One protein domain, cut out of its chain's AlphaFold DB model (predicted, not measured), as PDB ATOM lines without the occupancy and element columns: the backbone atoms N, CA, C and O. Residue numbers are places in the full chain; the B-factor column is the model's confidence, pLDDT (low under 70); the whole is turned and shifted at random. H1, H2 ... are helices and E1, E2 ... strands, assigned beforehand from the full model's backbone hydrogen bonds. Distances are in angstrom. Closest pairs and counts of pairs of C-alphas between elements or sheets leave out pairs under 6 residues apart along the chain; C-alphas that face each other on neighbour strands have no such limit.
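What this domain is: This is residues 14 to 76 of the 205 residues of an uncharacterized protein of Pyramidobacter sp. C12-8 (UniProt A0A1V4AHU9). A narrow sheet of three strands forms one layer, and a single long helix, H1, covers one face of it, running slantwise to the strands, while the other face is bare. The link of residues 21 to 25 turns at one end of this elongated slab, and the long loop of residues 43 to 55 makes a wide detour towards the other end before the chain enters E2. The printed part has 63 residues with one named helix and three named strands, in the order E1, H1, E2, E3, and its class is mixed, helices and strands. The sheet has the order E1, E2, E3 and is mixed, with E1 and E2 parallel and E2 and E3 antiparallel. The whole is compact, with a radius of gyration of the C-alphas of 11.7 A, and spans 36 by 19 by 17 A.

How they stand to each other: The inner strand of the sheet is E2, residues 56 to 62. E1, residues 15 to 20, is an edge strand parallel to E2, at 8 degrees between their directions; N 17 and O 58 are 2.8 A apart and N 60 and O 17 are 2.9 A apart, both within hydrogen-bond range. E3, residues 69 to 74, is the other edge strand and forms a hairpin with E2, antiparallel at 172 degrees; N 59 and O 71, within hydrogen-bond range, are 2.9 A apart. H1, residues 26 to 42, is on the sheet at a height over the sheet of 7.1 A. It lies over E1 and E2 and runs slantwise to the strands, at 35 degrees to E1 on the local plane. The closest C-alphas of H1 and E1 are those of Glu 37 and Gly 16, 3.8 A apart. Those of H1 and E2 are Ala 40 and Ala 58, 4.6 A apart. E1, H1 and E2 form a strand-helix-strand unit, two parallel neighbour strands with a helix between them along the chain, and its crossover is left-handed. In H1, every O i to N i+4 pair is within hydrogen-bond range.

Where its parts are: E2 is 19.8 A long from first to last C-alpha, E1 16.4 A and E3 17.5 A. E1 begins at C-alpha 15, (45.284, -37.778, -0.281). H1 is 23.8 A long, from C-alpha 26 at (44.401, -52.492, -12.768) to C-alpha 42. E3 ends at C-alpha 74, (43.739, -35.411, 9.315).

The domain as a whole: The two C-alphas farthest apart are those of Leu 23 and Arg 52, 36.5 A. The printed part has no cut. The link from H1 to E2 is long, that from E2 to E3 short, and that from E1 to H1 tight. The mean pLDDT of the printed part is 85.5; residues 45 to 53 and residue 65 are under 70.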
ATOM      1  N   SER A  14      43.103 -33.611   0.367       92.44
ATOM      2  CA  SER A  14      42.971 -34.967   0.914       92.44
ATOM      3  C   SER A  14      43.659 -35.938  -0.035       92.44
ATOM      4  O   SER A  14      43.446 -35.844  -1.244       92.44
ATOM      5  N   ILE A  15      44.479 -36.838   0.500       95.50
ATOM      6  CA  ILE A  15      45.284 -37.778  -0.281       95.50
ATOM      7  C   ILE A  15      44.976 -39.198   0.187       95.50
ATOM      8  O   ILE A  15      45.118 -39.515   1.364       95.50
ATOM      9  N   GLY A  16      44.581 -40.049  -0.756       95.25
ATOM     10  CA  GLY A  16      44.511 -41.491  -0.561       95.25
ATOM     11  C   GLY A  16      45.676 -42.176  -1.259       95.25
ATOM     12  O   GLY A  16      45.895 -41.950  -2.448       95.25
ATOM     13  N   VAL A  17      46.404 -43.022  -0.537       95.44
ATOM     14  CA  VAL A  17      47.485 -43.850  -1.081       95.44
ATOM     15  C   VAL A  17      47.114 -45.314  -0.899       95.44
ATOM     16  O   VAL A  17      46.788 -45.743   0.203       95.44
ATOM     17  N   SER A  18      47.184 -46.094  -1.974       93.94
ATOM     18  CA  SER A  18      46.977 -47.541  -1.923       93.94
ATOM     19  C   SER A  18      48.250 -48.290  -2.305       93.94
ATOM     20  O   SER A  18      48.797 -48.052  -3.382       93.94
ATOM     21  N   ILE A  19      48.681 -49.230  -1.468       92.38
ATOM     22  CA  ILE A  19      49.810 -50.134  -1.716       92.38
ATOM     23  C   ILE A  19      49.248 -51.543  -1.889       92.38
ATOM     24  O   ILE A  19      48.590 -52.080  -0.998       92.38
ATOM     25  N   ALA A  20      49.482 -52.149  -3.045       90.06
ATOM     26  CA  ALA A  20      48.941 -53.461  -3.369       90.06
ATOM     27  C   ALA A  20      49.912 -54.270  -4.228       90.06
ATOM     28  O   ALA A  20      50.902 -53.756  -4.749       90.06
ATOM     29  N   HIS A  21      49.625 -55.563  -4.352       87.88
ATOM     30  CA  HIS A  21      50.450 -56.478  -5.124       87.88
ATOM     31  C   HIS A  21      50.390 -56.152  -6.629       87.88
ATOM     32  O   HIS A  21      49.318 -55.948  -7.187       87.88
ATOM     33  N   ALA A  22      51.540 -56.155  -7.309       87.31
ATOM     34  CA  ALA A  22      51.647 -55.718  -8.708       87.31
ATOM     35  C   ALA A  22      50.891 -56.603  -9.722       87.31
ATOM     36  O   ALA A  22      50.610 -56.166 -10.829       87.31
ATOM     37  N   LEU A  23      50.575 -57.848  -9.346       88.88
ATOM     38  CA  LEU A  23      49.776 -58.782 -10.160       88.88
ATOM     39  C   LEU A  23      48.254 -58.643  -9.961       88.88
ATOM     40  O   LEU A  23      47.503 -59.468 -10.473       88.88
ATOM     41  N   GLU A  24      47.798 -57.674  -9.168       88.50
ATOM     42  CA  GLU A  24      46.372 -57.357  -9.066       88.50
ATOM     43  C   GLU A  24      45.885 -56.673 -10.350       88.50
ATOM     44  O   GLU A  24      46.632 -55.957 -11.016       88.50
ATOM     45  N   ASP A  25      44.612 -56.871 -10.678       90.81
ATOM     46  CA  ASP A  25      43.988 -56.225 -11.831       90.81
ATOM     47  C   ASP A  25      44.005 -54.686 -11.691       90.81
ATOM     48  O   ASP A  25      43.723 -54.148 -10.616       90.81
ATOM     49  N   LEU A  26      44.316 -53.960 -12.774       92.06
ATOM     50  CA  LEU A  26      44.401 -52.492 -12.768       92.06
ATOM     51  C   LEU A  26      43.074 -51.815 -12.393       92.06
ATOM     52  O   LEU A  26      43.084 -50.780 -11.724       92.06
ATOM     53  N   GLU A  27      41.932 -52.380 -12.783       93.25
ATOM     54  CA  GLU A  27      40.614 -51.899 -12.375       93.25
ATOM     55  C   GLU A  27      40.433 -52.051 -10.862       93.25
ATOM     56  O   GLU A  27      39.933 -51.145 -10.189       93.25
ATOM     57  N   LEU A  28      40.882 -53.179 -10.306       89.19
ATOM     58  CA  LEU A  28      40.833 -53.422  -8.870       89.19
ATOM     59  C   LEU A  28      41.779 -52.484  -8.106       89.19
ATOM     60  O   LEU A  28      41.385 -51.948  -7.068       89.19
ATOM     61  N   LEU A  29      42.983 -52.236  -8.629       90.69
ATOM     62  CA  LEU A  29      43.930 -51.261  -8.083       90.69
ATOM     63  C   LEU A  29      43.355 -49.840  -8.111       90.69
ATOM     64  O   LEU A  29      43.433 -49.128  -7.111       90.69
ATOM     65  N   LEU A  30      42.700 -49.442  -9.205       93.69
ATOM     66  CA  LEU A  30      42.059 -48.132  -9.314       93.69
ATOM     67  C   LEU A  30      40.889 -47.983  -8.331       93.69
ATOM     68  O   LEU A  30      40.750 -46.939  -7.691       93.69
ATOM     69  N   LYS A  31      40.050 -49.016  -8.181       92.75
ATOM     70  CA  LYS A  31      38.980 -49.037  -7.168       92.75
ATOM     71  C   LYS A  31      39.555 -48.919  -5.762       92.75
ATOM     72  O   LYS A  31      39.009 -48.182  -4.943       92.75
ATOM     73  N   PHE A  32      40.661 -49.606  -5.494       91.44
ATOM     74  CA  PHE A  32      41.325 -49.565  -4.199       91.44
ATOM     75  C   PHE A  32      41.920 -48.179  -3.898       91.44
ATOM     76  O   PHE A  32      41.684 -47.640  -2.819       91.44
ATOM     77  N   ALA A  33      42.568 -47.541  -4.876       93.38
ATOM     78  CA  ALA A  33      43.060 -46.167  -4.762       93.38
ATOM     79  C   ALA A  33      41.926 -45.157  -4.512       93.38
ATOM     80  O   ALA A  33      42.004 -44.338  -3.598       93.38
ATOM     81  N   ARG A  34      40.821 -45.258  -5.267       94.56
ATOM     82  CA  ARG A  34      39.624 -44.418  -5.065       94.56
ATOM     83  C   ARG A  34      38.992 -44.629  -3.695       94.56
ATOM     84  O   ARG A  34      38.446 -43.689  -3.122       94.56
ATOM     85  N   ARG A  35      39.057 -45.851  -3.158       92.56
ATOM     86  CA  ARG A  35      38.577 -46.128  -1.807       92.56
ATOM     87  C   ARG A  35      39.438 -45.420  -0.764       92.56
ATOM     88  O   ARG A  35      38.869 -44.720   0.063       92.56
ATOM     89  N   ALA A  36      40.763 -45.516  -0.865       94.19
ATOM     90  CA  ALA A  36      41.670 -44.775   0.011       94.19
ATOM     91  C   ALA A  36      41.437 -43.256  -0.093       94.19
ATOM     92  O   ALA A  36      41.393 -42.562   0.917       94.19
ATOM     93  N   GLU A  37      41.213 -42.724  -1.297       94.69
ATOM     94  CA  GLU A  37      40.880 -41.306  -1.489       94.69
ATOM     95  C   GLU A  37      39.557 -40.928  -0.804       94.69
ATOM     96  O   GLU A  37      39.458 -39.883  -0.157       94.69
ATOM     97  N   SER A  38      38.537 -41.780  -0.924       91.94
ATOM     98  CA  SER A  38      37.263 -41.598  -0.229       91.94
ATOM     99  C   SER A  38      37.447 -41.620   1.286       91.94
ATOM    100  O   SER A  38      36.917 -40.742   1.961       91.94
ATOM    101  N   ASP A  39      38.211 -42.573   1.818       92.06
ATOM    102  CA  ASP A  39      38.483 -42.678   3.253       92.06
ATOM    103  C   ASP A  39      39.284 -41.453   3.757       92.06
ATOM    104  O   ASP A  39      39.027 -40.929   4.839       92.06
ATOM    105  N   ALA A  40      40.188 -40.896   2.944       92.06
ATOM    106  CA  ALA A  40      40.898 -39.654   3.265       92.06
ATOM    107  C   ALA A  40      39.964 -38.430   3.354       92.06
ATOM    108  O   ALA A  40      40.209 -37.517   4.143       92.06
ATOM    109  N   LYS A  41      38.899 -38.400   2.541       89.31
ATOM    110  CA  LYS A  41      37.921 -37.296   2.475       89.31
ATOM    111  C   LYS A  41      36.790 -37.414   3.492       89.31
ATOM    112  O   LYS A  41      36.280 -36.391   3.942       89.31
ATOM    113  N   ASN A  42      36.365 -38.643   3.763       87.06
ATOM    114  CA  ASN A  42      35.119 -38.966   4.458       87.06
ATOM    115  C   ASN A  42      35.355 -39.839   5.702       87.06
ATOM    116  O   ASN A  42      34.392 -40.385   6.234       87.06
ATOM    117  N   GLY A  43      36.614 -39.997   6.127       84.69
ATOM    118  CA  GLY A  43      37.053 -40.903   7.192       84.69
ATOM    119  C   GLY A  43      36.802 -42.382   6.900       84.69
ATOM    120  O   GLY A  43      36.250 -42.761   5.863       84.69
ATOM    121  N   LEU A  44      37.238 -43.238   7.825       81.88
ATOM    122  CA  LEU A  44      37.016 -44.678   7.722       81.88
ATOM    123  C   LEU A  44      35.515 -44.977   7.848       81.88
ATOM    124  O   LEU A  44      34.798 -44.311   8.588       81.88
ATOM    125  N   HIS A  45      35.028 -45.933   7.056       69.31
ATOM    126  CA  HIS A  45      33.618 -46.358   7.017       69.31
ATOM    127  C   HIS A  45      32.573 -45.262   6.717       69.31
ATOM    128  O   HIS A  45      31.379 -45.540   6.755       69.31
ATOM    129  N   GLY A  46      32.994 -44.057   6.312       61.28
ATOM    130  CA  GLY A  46      32.079 -42.939   6.071       61.28
ATOM    131  C   GLY A  46      31.512 -42.324   7.355       61.28
ATOM    132  O   GLY A  46      30.500 -41.631   7.293       61.28
ATOM    133  N   GLU A  47      32.145 -42.580   8.502       56.19
ATOM    134  CA  GLU A  47      31.722 -42.081   9.821       56.19
ATOM    135  C   GLU A  47      32.008 -40.592  10.020       56.19
ATOM    136  O   GLU A  47      31.571 -39.977  10.992       56.19
ATOM    137  N   ALA A  48      32.744 -39.994   9.093       59.44
ATOM    138  CA  ALA A  48      33.208 -38.638   9.231       59.44
ATOM    139  C   ALA A  48      32.142 -37.646   8.755       59.44
ATOM    140  O   ALA A  48      31.504 -37.810   7.708       59.44
ATOM    141  N   ALA A  49      31.936 -36.591   9.538       54.50
ATOM    142  CA  ALA A  49      30.927 -35.590   9.255       54.50
ATOM    143  C   ALA A  49      31.278 -34.876   7.942       54.50
ATOM    144  O   ALA A  49      32.351 -34.277   7.802       54.50
ATOM    145  N   VAL A  50      30.351 -34.919   6.976       53.50
ATOM    146  CA  VAL A  50      30.495 -34.300   5.649       53.50
ATOM    147  C   VAL A  50      31.029 -32.871   5.793       53.50
ATOM    148  O   VAL A  50      30.360 -31.985   6.318       53.50
ATOM    149  N   GLY A  51      32.260 -32.651   5.325       52.06
ATOM    150  CA  GLY A  51      32.906 -31.337   5.294       52.06
ATOM    151  C   GLY A  51      33.812 -30.990   6.482       52.06
ATOM    152  O   GLY A  51      34.661 -30.122   6.297       52.06
ATOM    153  N   ARG A  52      33.719 -31.662   7.642       57.84
ATOM    154  CA  ARG A  52      34.649 -31.429   8.775       57.84
ATOM    155  C   ARG A  52      35.885 -32.322   8.728       57.84
ATOM    156  O   ARG A  52      36.964 -31.886   9.111       57.84
ATOM    157  N   ASP A  53      35.742 -33.512   8.157       66.06
ATOM    158  CA  ASP A  53      36.782 -34.546   8.154       66.06
ATOM    159  C   ASP A  53      37.557 -34.672   6.830       66.06
ATOM    160  O   ASP A  53      38.189 -35.690   6.541       66.06
ATOM    161  N   ARG A  54      37.539 -33.614   6.014       82.19
ATOM    162  CA  ARG A  54      38.442 -33.481   4.860       82.19
ATOM    163  C   ARG A  54      39.840 -33.067   5.327       82.19
ATOM    164  O   ARG A  54      40.083 -32.922   6.522       82.19
ATOM    165  N   ASN A  55      40.750 -32.834   4.380       89.31
ATOM    166  CA  ASN A  55      42.159 -32.528   4.656       89.31
ATOM    167  C   ASN A  55      42.864 -33.717   5.327       89.31
ATOM    168  O   ASN A  55      43.590 -33.525   6.290       89.31
ATOM    169  N   GLY A  56      42.599 -34.943   4.868       91.50
ATOM    170  CA  GLY A  56      43.168 -36.155   5.455       91.50
ATOM    171  C   GLY A  56      44.185 -36.867   4.572       91.50
ATOM    172  O   GLY A  56      44.171 -36.739   3.346       91.50
ATOM    173  N   LEU A  57      45.027 -37.663   5.221       94.81
ATOM    174  CA  LEU A  57      45.813 -38.726   4.615       94.81
ATOM    175  C   LEU A  57      45.157 -40.058   4.966       94.81
ATOM    176  O   LEU A  57      44.962 -40.339   6.146       94.81
ATOM    177  N   ALA A  58      44.878 -40.890   3.968       95.38
ATOM    178  CA  ALA A  58      44.590 -42.302   4.188       95.38
ATOM    179  C   ALA A  58      45.587 -43.166   3.419       95.38
ATOM    180  O   ALA A  58      45.848 -42.923   2.239       95.38
ATOM    181  N   VAL A  59      46.125 -44.183   4.086       96.25
ATOM    182  CA  VAL A  59      47.023 -45.166   3.481       96.25
ATOM    183  C   VAL A  59      46.415 -46.545   3.668       96.25
ATOM    184  O   VAL A  59      46.198 -46.982   4.795       96.25
ATOM    185  N   ALA A  60      46.126 -47.211   2.556       94.44
ATOM    186  CA  ALA A  60      45.547 -48.545   2.524       94.44
ATOM    187  C   ALA A  60      46.547 -49.533   1.924       94.44
ATOM    188  O   ALA A  60      47.109 -49.297   0.855       94.44
ATOM    189  N   VAL A  61      46.752 -50.662   2.587       93.31
ATOM    190  CA  VAL A  61      47.701 -51.693   2.179       93.31
ATOM    191  C   VAL A  61      46.987 -53.023   2.041       93.31
ATOM    192  O   VAL A  61      46.233 -53.425   2.923       93.31
ATOM    193  N   ARG A  62      47.238 -53.738   0.941       87.88
ATOM    194  CA  ARG A  62      46.668 -55.065   0.714       87.88
ATOM    195  C   ARG A  62      47.689 -56.026   0.115       87.88
ATOM    196  O   ARG A  62      48.100 -55.879  -1.036       87.88
ATOM    197  N   ALA A  63      48.033 -57.060   0.880       80.69
ATOM    198  CA  ALA A  63      48.730 -58.226   0.345       80.69
ATOM    199  C   ALA A  63      47.782 -59.047  -0.544       80.69
ATOM    200  O   ALA A  63      46.569 -59.049  -0.325       80.69
ATOM    201  N   ARG A  64      48.325 -59.779  -1.522       77.81
ATOM    202  CA  ARG A  64      47.530 -60.637  -2.412       77.81
ATOM    203  C   ARG A  64      46.654 -61.596  -1.591       77.81
ATOM    204  O   ARG A  64      47.183 -62.385  -0.818       77.81
ATOM    205  N   GLY A  65      45.336 -61.527  -1.773       69.06
ATOM    206  CA  GLY A  65      44.370 -62.402  -1.091       69.06
ATOM    207  C   GLY A  65      44.039 -62.052   0.367       69.06
ATOM    208  O   GLY A  65      43.220 -62.745   0.964       69.06
ATOM    209  N   ASN A  66      44.613 -60.985   0.932       76.69
ATOM    210  CA  ASN A  66      44.330 -60.555   2.304       76.69
ATOM    211  C   ASN A  66      43.327 -59.393   2.353       76.69
ATOM    212  O   ASN A  66      43.132 -58.661   1.377       76.69
ATOM    213  N   ILE A  67      42.713 -59.204   3.524       81.19
ATOM    214  CA  ILE A  67      41.919 -58.009   3.837       81.19
ATOM    215  C   ILE A  67      42.856 -56.795   3.865       81.19
ATOM    216  O   ILE A  67      43.993 -56.888   4.330       81.19
ATOM    217  N   ALA A  68      42.387 -55.669   3.330       87.62
ATOM    218  CA  ALA A  68      43.150 -54.431   3.347       87.62
ATOM    219  C   ALA A  68      43.244 -53.861   4.770       87.62
ATOM    220  O   ALA A  68      42.250 -53.829   5.494       87.62
ATOM    221  N   VAL A  69      44.426 -53.376   5.131       91.88
ATOM    222  CA  VAL A  69      44.669 -52.587   6.340       91.88
ATOM    223  C   VAL A  69      44.703 -51.121   5.938       91.88
ATOM    224  O   VAL A  69      45.468 -50.759   5.045       91.88
ATOM    225  N   THR A  70      43.888 -50.286   6.577       93.50
ATOM    226  CA  THR A  70      43.805 -48.857   6.262       93.50
ATOM    227  C   THR A  70      44.010 -48.034   7.518       93.50
ATOM    228  O   THR A  70      43.334 -48.249   8.518       93.50
ATOM    229  N   VAL A  71      44.895 -47.046   7.431       94.56
ATOM    230  CA  VAL A  71      45.069 -46.007   8.451       94.56
ATOM    231  C   VAL A  71      44.712 -44.650   7.877       94.56
ATOM    232  O   VAL A  71      44.936 -44.394   6.691       94.56
ATOM    233  N   ARG A  72      44.145 -43.773   8.709       93.12
ATOM    234  CA  ARG A  72      43.732 -42.434   8.293       93.12
ATOM    235  C   ARG A  72      43.889 -41.431   9.423       93.12
ATOM    236  O   ARG A  72      43.476 -41.692  10.544       93.12
ATOM    237  N   GLU A  73      44.378 -40.244   9.089       92.31
ATOM    238  CA  GLU A  73      44.435 -39.094   9.994       92.31
ATOM    239  C   GLU A  73      44.197 -37.799   9.213       92.31
ATOM    240  O   GLU A  73      44.387 -37.751   7.996       92.31
ATOM    241  N   GLN A  74      43.764 -36.745   9.900       90.19
ATOM    242  CA  GLN A  74      43.739 -35.411   9.315       90.19
ATOM    243  C   GLN A  74      45.167 -34.851   9.256       90.19
ATOM    244  O   GLN A  74      45.963 -35.086  10.158       90.19
ATOM    245  N   TRP A  75      45.507 -34.106   8.205       87.69
ATOM    246  CA  TRP A  75      46.754 -33.354   8.191       87.69
ATOM    247  C   TRP A  75      46.772 -32.366   9.361       87.69
ATOM    248  O   TRP A  75      45.741 -31.734   9.623       87.69
ATOM    249  N   PRO A  76      47.930 -32.178  10.014       84.88
ATOM    250  CA  PRO A  76      48.077 -31.134  11.013       84.88
ATOM    251  C   PRO A  76      47.822 -29.765  10.378       84.88
ATOM    252  O   PRO A  76      47.948 -29.576   9.156       84.88
TER     253      PRO A  76